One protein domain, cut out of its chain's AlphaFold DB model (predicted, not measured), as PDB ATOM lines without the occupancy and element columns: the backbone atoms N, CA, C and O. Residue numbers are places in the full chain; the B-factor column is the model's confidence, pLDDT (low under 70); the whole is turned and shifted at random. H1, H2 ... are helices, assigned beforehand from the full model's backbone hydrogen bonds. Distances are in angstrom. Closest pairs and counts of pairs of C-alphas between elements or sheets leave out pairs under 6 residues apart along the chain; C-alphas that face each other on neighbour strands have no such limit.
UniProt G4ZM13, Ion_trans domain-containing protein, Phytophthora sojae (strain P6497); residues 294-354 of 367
ATOM      1  N   SER A 294     -83.451 -26.648 -29.477       63.25
ATOM      2  CA  SER A 294     -83.354 -25.485 -28.584       63.25
ATOM      3  C   SER A 294     -82.186 -25.593 -27.593       63.25
ATOM      4  O   SER A 294     -81.445 -24.632 -27.384       63.25
ATOM      5  N   ILE A 295     -81.954 -26.783 -27.035       56.81
ATOM      6  CA  ILE A 295     -80.871 -27.017 -26.066       56.81
ATOM      7  C   ILE A 295     -79.493 -26.931 -26.742       56.81
ATOM      8  O   ILE A 295     -78.554 -26.357 -26.188       56.81
ATOM      9  N   THR A 296     -79.369 -27.451 -27.967       60.59
ATOM     10  CA  THR A 296     -78.112 -27.379 -28.730       60.59
ATOM     11  C   THR A 296     -77.748 -25.928 -29.067       60.59
ATOM     12  O   THR A 296     -76.576 -25.544 -29.010       60.59
ATOM     13  N   GLU A 297     -78.747 -25.099 -29.369       69.44
ATOM     14  CA  GLU A 297     -78.577 -23.670 -29.643       69.44
ATOM     15  C   GLU A 297     -78.141 -22.885 -28.390       69.44
ATOM     16  O   GLU A 297     -77.222 -22.065 -28.454       69.44
ATOM     17  N   ALA A 298     -78.705 -23.195 -27.220       68.31
ATOM     18  CA  ALA A 298     -78.317 -22.561 -25.956       68.31
ATOM     19  C   ALA A 298     -76.868 -22.893 -25.539       68.31
ATOM     20  O   ALA A 298     -76.114 -22.019 -25.113       68.31
ATOM     21  N   ILE A 299     -76.440 -24.148 -25.710       63.53
ATOM     22  CA  ILE A 299     -75.074 -24.570 -25.359       63.53
ATOM     23  C   ILE A 299     -74.051 -23.948 -26.316       63.53
ATOM     24  O   ILE A 299     -73.015 -23.440 -25.884       63.53
ATOM     25  N   THR A 300     -74.339 -23.947 -27.621       65.06
ATOM     26  CA  THR A 300     -73.430 -23.361 -28.618       65.06
ATOM     27  C   THR A 300     -73.281 -21.852 -28.445       65.06
ATOM     28  O   THR A 300     -72.159 -21.347 -28.516       65.06
ATOM     29  N   THR A 301     -74.363 -21.137 -28.129       75.38
ATOM     30  CA  THR A 301     -74.306 -19.694 -27.843       75.38
ATOM     31  C   THR A 301     -73.525 -19.381 -26.567       75.38
ATOM     32  O   THR A 301     -72.711 -18.455 -26.565       75.38
ATOM     33  N   GLN A 302     -73.684 -20.174 -25.504       73.56
ATOM     34  CA  GLN A 302     -72.951 -19.958 -24.254       73.56
ATOM     35  C   GLN A 302     -71.448 -20.248 -24.395       73.56
ATOM     36  O   GLN A 302     -70.622 -19.472 -23.908       73.56
ATOM     37  N   VAL A 303     -71.082 -21.321 -25.103       67.31
ATOM     38  CA  VAL A 303     -69.675 -21.660 -25.371       67.31
ATOM     39  C   VAL A 303     -69.028 -20.620 -26.283       67.31
ATOM     40  O   VAL A 303     -67.927 -20.164 -25.986       67.31
ATOM     41  N   MET A 304     -69.711 -20.180 -27.349       65.94
ATOM     42  CA  MET A 304     -69.184 -19.115 -28.211       65.94
ATOM     43  C   MET A 304     -68.979 -17.813 -27.446       65.94
ATOM     44  O   MET A 304     -67.941 -17.179 -27.618       65.94
ATOM     45  N   LYS A 305     -69.925 -17.430 -26.582       82.81
ATOM     46  CA  LYS A 305     -69.800 -16.219 -25.768       82.81
ATOM     47  C   LYS A 305     -68.584 -16.290 -24.844       82.81
ATOM     48  O   LYS A 305     -67.792 -15.355 -24.815       82.81
ATOM     49  N   HIS A 306     -68.392 -17.414 -24.154       71.44
ATOM     50  CA  HIS A 306     -67.255 -17.571 -23.249       71.44
ATOM     51  C   HIS A 306     -65.913 -17.578 -23.997       71.44
ATOM     52  O   HIS A 306     -64.963 -16.927 -23.560       71.44
ATOM     53  N   VAL A 307     -65.830 -18.272 -25.136       73.38
ATOM     54  CA  VAL A 307     -64.618 -18.282 -25.967       73.38
ATOM     55  C   VAL A 307     -64.323 -16.883 -26.506       73.38
ATOM     56  O   VAL A 307     -63.166 -16.476 -26.530       73.38
ATOM     57  N   HIS A 308     -65.348 -16.128 -26.900       79.12
ATOM     58  CA  HIS A 308     -65.177 -14.758 -27.369       79.12
ATOM     59  C   HIS A 308     -64.639 -13.836 -26.265       79.12
ATOM     60  O   HIS A 308     -63.661 -13.136 -26.500       79.12
ATOM     61  N   GLU A 309     -65.196 -13.907 -25.051       85.25
ATOM     62  CA  GLU A 309     -64.736 -13.119 -23.897       85.25
ATOM     63  C   GLU A 309     -63.281 -13.449 -23.502       85.25
ATOM     64  O   GLU A 309     -62.487 -12.544 -23.242       85.25
ATOM     65  N   GLU A 310     -62.890 -14.729 -23.515       74.19
ATOM     66  CA  GLU A 310     -61.502 -15.142 -23.239       74.19
ATOM     67  C   GLU A 310     -60.535 -14.669 -24.334       74.19
ATOM     68  O   GLU A 310     -59.435 -14.197 -24.038       74.19
ATOM     69  N   VAL A 311     -60.944 -14.760 -25.604       73.25
ATOM     70  CA  VAL A 311     -60.135 -14.296 -26.740       73.25
ATOM     71  C   VAL A 311     -59.985 -12.777 -26.721       73.25
ATOM     72  O   VAL A 311     -58.896 -12.282 -27.010       73.25
ATOM     73  N   GLU A 312     -61.021 -12.025 -26.349       82.81
ATOM     74  CA  GLU A 312     -60.919 -10.573 -26.179       82.81
ATOM     75  C   GLU A 312     -60.007 -10.194 -25.008       82.81
ATOM     76  O   GLU A 312     -59.171  -9.304 -25.165       82.81
ATOM     77  N   ALA A 313     -60.080 -10.904 -23.877       82.94
ATOM     78  CA  ALA A 313     -59.180 -10.681 -22.745       82.94
ATOM     79  C   ALA A 313     -57.710 -10.953 -23.116       82.94
ATOM     80  O   ALA A 313     -56.833 -10.131 -22.837       82.94
ATOM     81  N   LEU A 314     -57.447 -12.060 -23.817       72.69
ATOM     82  CA  LEU A 314     -56.122 -12.398 -24.345       72.69
ATOM     83  C   LEU A 314     -55.641 -11.369 -25.369       72.69
ATOM     84  O   LEU A 314     -54.477 -10.974 -25.345       72.69
ATOM     85  N   ARG A 315     -56.526 -10.906 -26.256       74.06
ATOM     86  CA  ARG A 315     -56.190  -9.883 -27.248       74.06
ATOM     87  C   ARG A 315     -55.816  -8.571 -26.570       74.06
ATOM     88  O   ARG A 315     -54.795  -8.003 -26.940       74.06
ATOM     89  N   MET A 316     -56.585  -8.136 -25.574       81.62
ATOM     90  CA  MET A 316     -56.295  -6.929 -24.798       81.62
ATOM     91  C   MET A 316     -54.946  -7.046 -24.086       81.62
ATOM     92  O   MET A 316     -54.119  -6.147 -24.221       81.62
ATOM     93  N   GLN A 317     -54.677  -8.181 -23.433       82.06
ATOM     94  CA  GLN A 317     -53.403  -8.435 -22.758       82.06
ATOM     95  C   GLN A 317     -52.213  -8.433 -23.731       82.06
ATOM     96  O   GLN A 317     -51.178  -7.834 -23.457       82.06
ATOM     97  N   VAL A 318     -52.352  -9.072 -24.895       76.94
ATOM     98  CA  VAL A 318     -51.288  -9.072 -25.908       76.94
ATOM     99  C   VAL A 318     -51.072  -7.667 -26.461       76.94
ATOM    100  O   VAL A 318     -49.927  -7.266 -26.642       76.94
ATOM    101  N   THR A 319     -52.134  -6.894 -26.703       77.38
ATOM    102  CA  THR A 319     -51.983  -5.516 -27.190       77.38
ATOM    103  C   THR A 319     -51.333  -4.596 -26.165       77.38
ATOM    104  O   THR A 319     -50.520  -3.772 -26.569       77.38
ATOM    105  N   THR A 320     -51.613  -4.755 -24.865       86.25
ATOM    106  CA  THR A 320     -50.956  -3.957 -23.818       86.25
ATOM    107  C   THR A 320     -49.474  -4.294 -23.709       86.25
ATOM    108  O   THR A 320     -48.647  -3.393 -23.744       86.25
ATOM    109  N   GLU A 321     -49.116  -5.580 -23.703       76.44
ATOM    110  CA  GLU A 321     -47.709  -6.011 -23.642       76.44
ATOM    111  C   GLU A 321     -46.926  -5.592 -24.896       76.44
ATOM    112  O   GLU A 321     -45.754  -5.223 -24.826       76.44
ATOM    113  N   LEU A 322     -47.571  -5.612 -26.068       73.38
ATOM    114  CA  LEU A 322     -46.943  -5.203 -27.325       73.38
ATOM    115  C   LEU A 322     -46.770  -3.682 -27.411       73.38
ATOM    116  O   LEU A 322     -45.825  -3.208 -28.042       73.38
ATOM    117  N   GLN A 323     -47.659  -2.921 -26.771       79.69
ATOM    118  CA  GLN A 323     -47.561  -1.470 -26.680       79.69
ATOM    119  C   GLN A 323     -46.491  -1.044 -25.668       79.69
ATOM    120  O   GLN A 323     -45.662  -0.205 -26.011       79.69
ATOM    121  N   ASP A 324     -46.400  -1.714 -24.517       79.88
ATOM    122  CA  ASP A 324     -45.301  -1.537 -23.559       79.88
ATOM    123  C   ASP A 324     -43.950  -1.884 -24.202       79.88
ATOM    124  O   ASP A 324     -42.998  -1.108 -24.120       79.88
ATOM    125  N   ALA A 325     -43.864  -3.006 -24.929       68.69
ATOM    126  CA  ALA A 325     -42.652  -3.381 -25.658       68.69
ATOM    127  C   ALA A 325     -42.289  -2.362 -26.747       68.69
ATOM    128  O   ALA A 325     -41.105  -2.114 -26.992       68.69
ATOM    129  N   ARG A 326     -43.290  -1.752 -27.394       78.31
ATOM    130  CA  ARG A 326     -43.084  -0.702 -28.393       78.31
ATOM    131  C   ARG A 326     -42.575   0.593 -27.761       78.31
ATOM    132  O   ARG A 326     -41.633   1.165 -28.300       78.31
ATOM    133  N   GLU A 327     -43.123   1.030 -26.632       80.25
ATOM    134  CA  GLU A 327     -42.629   2.212 -25.906       80.25
ATOM    135  C   GLU A 327     -41.201   1.992 -25.376       80.25
ATOM    136  O   GLU A 327     -40.341   2.874 -25.472       80.25
ATOM    137  N   LEU A 328     -40.893   0.779 -24.912       68.94
ATOM    138  CA  LEU A 328     -39.541   0.384 -24.501       68.94
ATOM    139  C   LEU A 328     -38.568   0.361 -25.695       68.94
ATOM    140  O   LEU A 328     -37.404   0.751 -25.574       68.94
ATOM    141  N   LEU A 329     -39.038  -0.033 -26.881       66.12
ATOM    142  CA  LEU A 329     -38.241  -0.000 -28.107       66.12
ATOM    143  C   LEU A 329     -38.019   1.433 -28.615       66.12
ATOM    144  O   LEU A 329     -36.906   1.757 -29.020       66.12
ATOM    145  N   GLU A 330     -39.038   2.294 -28.570       74.31
ATOM    146  CA  GLU A 330     -38.948   3.695 -29.009       74.31
ATOM    147  C   GLU A 330     -38.040   4.523 -28.081       74.31
ATOM    148  O   GLU A 330     -37.225   5.310 -28.567       74.31
ATOM    149  N   THR A 331     -38.067   4.264 -26.769       69.81
ATOM    150  CA  THR A 331     -37.120   4.863 -25.806       69.81
ATOM    151  C   THR A 331     -35.682   4.365 -26.001       69.81
ATOM    152  O   THR A 331     -34.739   5.144 -25.860       69.81
ATOM    153  N   THR A 332     -35.491   3.109 -26.422       54.81
ATOM    154  CA  THR A 332     -34.152   2.540 -26.685       54.81
ATOM    155  C   THR A 332     -33.626   2.861 -28.092       54.81
ATOM    156  O   THR A 332     -32.421   2.862 -28.339       54.81
ATOM    157  N   GLN A 333     -34.490   3.171 -29.062       52.56
ATOM    158  CA  GLN A 333     -34.065   3.555 -30.414       52.56
ATOM    159  C   GLN A 333     -33.262   4.869 -30.414       52.56
ATOM    160  O   GLN A 333     -32.448   5.078 -31.320       52.56
ATOM    161  N   GLN A 334     -33.442   5.693 -29.376       58.00
ATOM    162  CA  GLN A 334     -32.689   6.918 -29.109       58.00
ATOM    163  C   GLN A 334     -31.323   6.693 -28.433       58.00
ATOM    164  O   GLN A 334     -30.503   7.612 -28.430       58.00
ATOM    165  N   SER A 335     -31.037   5.493 -27.913       60.03
ATOM    166  CA  SER A 335     -29.792   5.184 -27.205       60.03
ATOM    167  C   SER A 335     -28.887   4.203 -27.966       60.03
ATOM    168  O   SER A 335     -29.271   3.504 -28.908       60.03
ATOM    169  N   SER A 336     -27.598   4.260 -27.627       65.94
ATOM    170  CA  SER A 336     -26.486   3.719 -28.413       65.94
ATOM    171  C   SER A 336     -26.557   2.203 -28.684       65.94
ATOM    172  O   SER A 336     -27.151   1.429 -27.937       65.94
ATOM    173  N   ALA A 337     -25.856   1.746 -29.731       62.88
ATOM    174  CA  ALA A 337     -25.841   0.363 -30.240       62.88
ATOM    175  C   ALA A 337     -25.522  -0.750 -29.213       62.88
ATOM    176  O   ALA A 337     -25.709  -1.931 -29.512       62.88
ATOM    177  N   ARG A 338     -25.040  -0.398 -28.014       55.78
ATOM    178  CA  ARG A 338     -24.785  -1.336 -26.915       55.78
ATOM    179  C   ARG A 338     -26.068  -1.750 -26.184       55.78
ATOM    180  O   ARG A 338     -26.163  -2.904 -25.784       55.78
ATOM    181  N   GLU A 339     -27.067  -0.872 -26.102       57.47
ATOM    182  CA  GLU A 339     -28.348  -1.133 -25.422       57.47
ATOM    183  C   GLU A 339     -29.303  -1.968 -26.290       57.47
ATOM    184  O   GLU A 339     -30.036  -2.815 -25.783       57.47
ATOM    185  N   ARG A 340     -29.191  -1.875 -27.624       56.44
ATOM    186  CA  ARG A 340     -29.943  -2.739 -28.558       56.44
ATOM    187  C   ARG A 340     -29.634  -4.231 -28.399       56.44
ATOM    188  O   ARG A 340     -30.505  -5.060 -28.644       56.44
ATOM    189  N   LYS A 341     -28.408  -4.586 -27.994       69.25
ATOM    190  CA  LYS A 341     -28.051  -5.983 -27.695       69.25
ATOM    191  C   LYS A 341     -28.692  -6.472 -26.397       69.25
ATOM    192  O   LYS A 341     -29.068  -7.637 -26.347       69.25
ATOM    193  N   ASP A 342     -28.852  -5.593 -25.409       70.19
ATOM    194  CA  ASP A 342     -29.463  -5.933 -24.119       70.19
ATOM    195  C   ASP A 342     -30.982  -6.141 -24.253       70.19
ATOM    196  O   ASP A 342     -31.544  -7.103 -23.724       70.19
ATOM    197  N   VAL A 343     -31.642  -5.317 -25.076       64.56
ATOM    198  CA  VAL A 343     -33.067  -5.487 -25.407       64.56
ATOM    199  C   VAL A 343     -33.311  -6.770 -26.198       64.56
ATOM    200  O   VAL A 343     -34.247  -7.501 -25.887       64.56
ATOM    201  N   ALA A 344     -32.452  -7.103 -27.167       71.12
ATOM    202  CA  ALA A 344     -32.569  -8.360 -27.905       71.12
ATOM    203  C   ALA A 344     -32.433  -9.589 -26.986       71.12
ATOM    204  O   ALA A 344     -33.183 -10.551 -27.143       71.12
ATOM    205  N   SER A 345     -31.538  -9.548 -25.990       75.00
ATOM    206  CA  SER A 345     -31.434 -10.626 -24.998       75.00
ATOM    207  C   SER A 345     -32.629 -10.692 -24.050       75.00
ATOM    208  O   SER A 345     -33.052 -11.793 -23.708       75.00
ATOM    209  N   ARG A 346     -33.222  -9.554 -23.667       70.00
ATOM    210  CA  ARG A 346     -34.441  -9.542 -22.841       70.00
ATOM    211  C   ARG A 346     -35.667 -10.031 -23.604       70.00
ATOM    212  O   ARG A 346     -36.495 -10.728 -23.030       70.00
ATOM    213  N   LEU A 347     -35.769  -9.729 -24.898       71.62
ATOM    214  CA  LEU A 347     -36.858 -10.214 -25.747       71.62
ATOM    215  C   LEU A 347     -36.764 -11.735 -25.964       71.62
ATOM    216  O   LEU A 347     -37.778 -12.424 -25.901       71.62
ATOM    217  N   ASP A 348     -35.544 -12.264 -26.118       77.81
ATOM    218  CA  ASP A 348     -35.272 -13.712 -26.128       77.81
ATOM    219  C   ASP A 348     -35.598 -14.370 -24.773       77.81
ATOM    220  O   ASP A 348     -36.114 -15.487 -24.722       77.81
ATOM    221  N   GLU A 349     -35.364 -13.669 -23.660       76.06
ATOM    222  CA  GLU A 349     -35.703 -14.141 -22.313       76.06
ATOM    223  C   GLU A 349     -37.222 -14.161 -22.060       76.06
ATOM    224  O   GLU A 349     -37.731 -15.124 -21.484       76.06
ATOM    225  N   VAL A 350     -37.970 -13.170 -22.558       69.12
ATOM    226  CA  VAL A 350     -39.444 -13.149 -22.506       69.12
ATOM    227  C   VAL A 350     -40.040 -14.252 -23.385       69.12
ATOM    228  O   VAL A 350     -40.940 -14.967 -22.943       69.12
ATOM    229  N   LEU A 351     -39.490 -14.474 -24.583       73.69
ATOM    230  CA  LEU A 351     -39.856 -15.608 -25.444       73.69
ATOM    231  C   LEU A 351     -39.590 -16.952 -24.750       73.69
ATOM    232  O   LEU A 351     -40.458 -17.827 -24.736       73.69
ATOM    233  N   LYS A 352     -38.442 -17.089 -24.078       71.44
ATOM    234  CA  LYS A 352     -38.117 -18.266 -23.258       71.44
ATOM    235  C   LYS A 352     -38.979 -18.399 -22.007       71.44
ATOM    236  O   LYS A 352     -39.184 -19.522 -21.555       71.44
ATOM    237  N   LEU A 353     -39.495 -17.314 -21.434       62.38
ATOM    238  CA  LEU A 353     -40.447 -17.360 -20.319       62.38
ATOM    239  C   LEU A 353     -41.847 -17.769 -20.787       62.38
ATOM    240  O   LEU A 353     -42.499 -18.552 -20.096       62.38
ATOM    241  N   LEU A 354     -42.274 -17.341 -21.976       57.75
ATOM    242  CA  LEU A 354     -43.506 -17.810 -22.620       57.75
ATOM    243  C   LEU A 354     -43.414 -19.300 -23.002       57.75
ATOM    244  O   LEU A 354     -44.358 -20.058 -22.772       57.75
TER     245      LEU A 354
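What this domain is: This is residues 294 to 354 of the 367 residues of the protein "Ion_trans domain-containing protein" of Phytophthora sojae (strain P6497) (UniProt G4ZM13). One very long straight helix, H1, makes the long axis, and past its last residue, 333, a tight link turns back and leads into a much shorter helix, H2, which folds back along the last part of H1 in a narrow V, open between the arms. The other end of H1 sticks out free. The printed part has 61 residues, with two named helices, H1 then H2, and no named strand; its class is all helix. It is extended, with a radius of gyration of the C-alphas of 19.2 A, a rod spanning 64 by 21 by 8 A.

How they stand to each other: H1, residues 294 to 333, and H2, residues 339 to 354, touch only at the corner by their link, and only just, with 3 pairs of C-alphas within 8 A. The closest C-alphas are those of Thr 332 and Glu 339, 7.0 A apart; H1 touches with residues 332 to 333 alone, H2 with 339 to 340 alone. The helices run opposite ways at a shallow tilt of 21 degrees. In H1 and H2 every O i to N i+4 pair is within hydrogen-bond range.

Where its parts are: H1 measures 57.2 A from C-alpha 294 at (-83.354, -25.485, -28.584) to C-alpha 333. H2 measures 22.7 A and ends with C-alpha 354 at (-43.506, -17.810, -22.620).

The domain as a whole: The two C-alphas farthest apart, of Ser 294 and Ser 336, are 63.9 A apart. The printed part has no cut, and the link is tight. Mean pLDDT of the printed part is 70.6; 27 residues are under 70, among them 331 to 341.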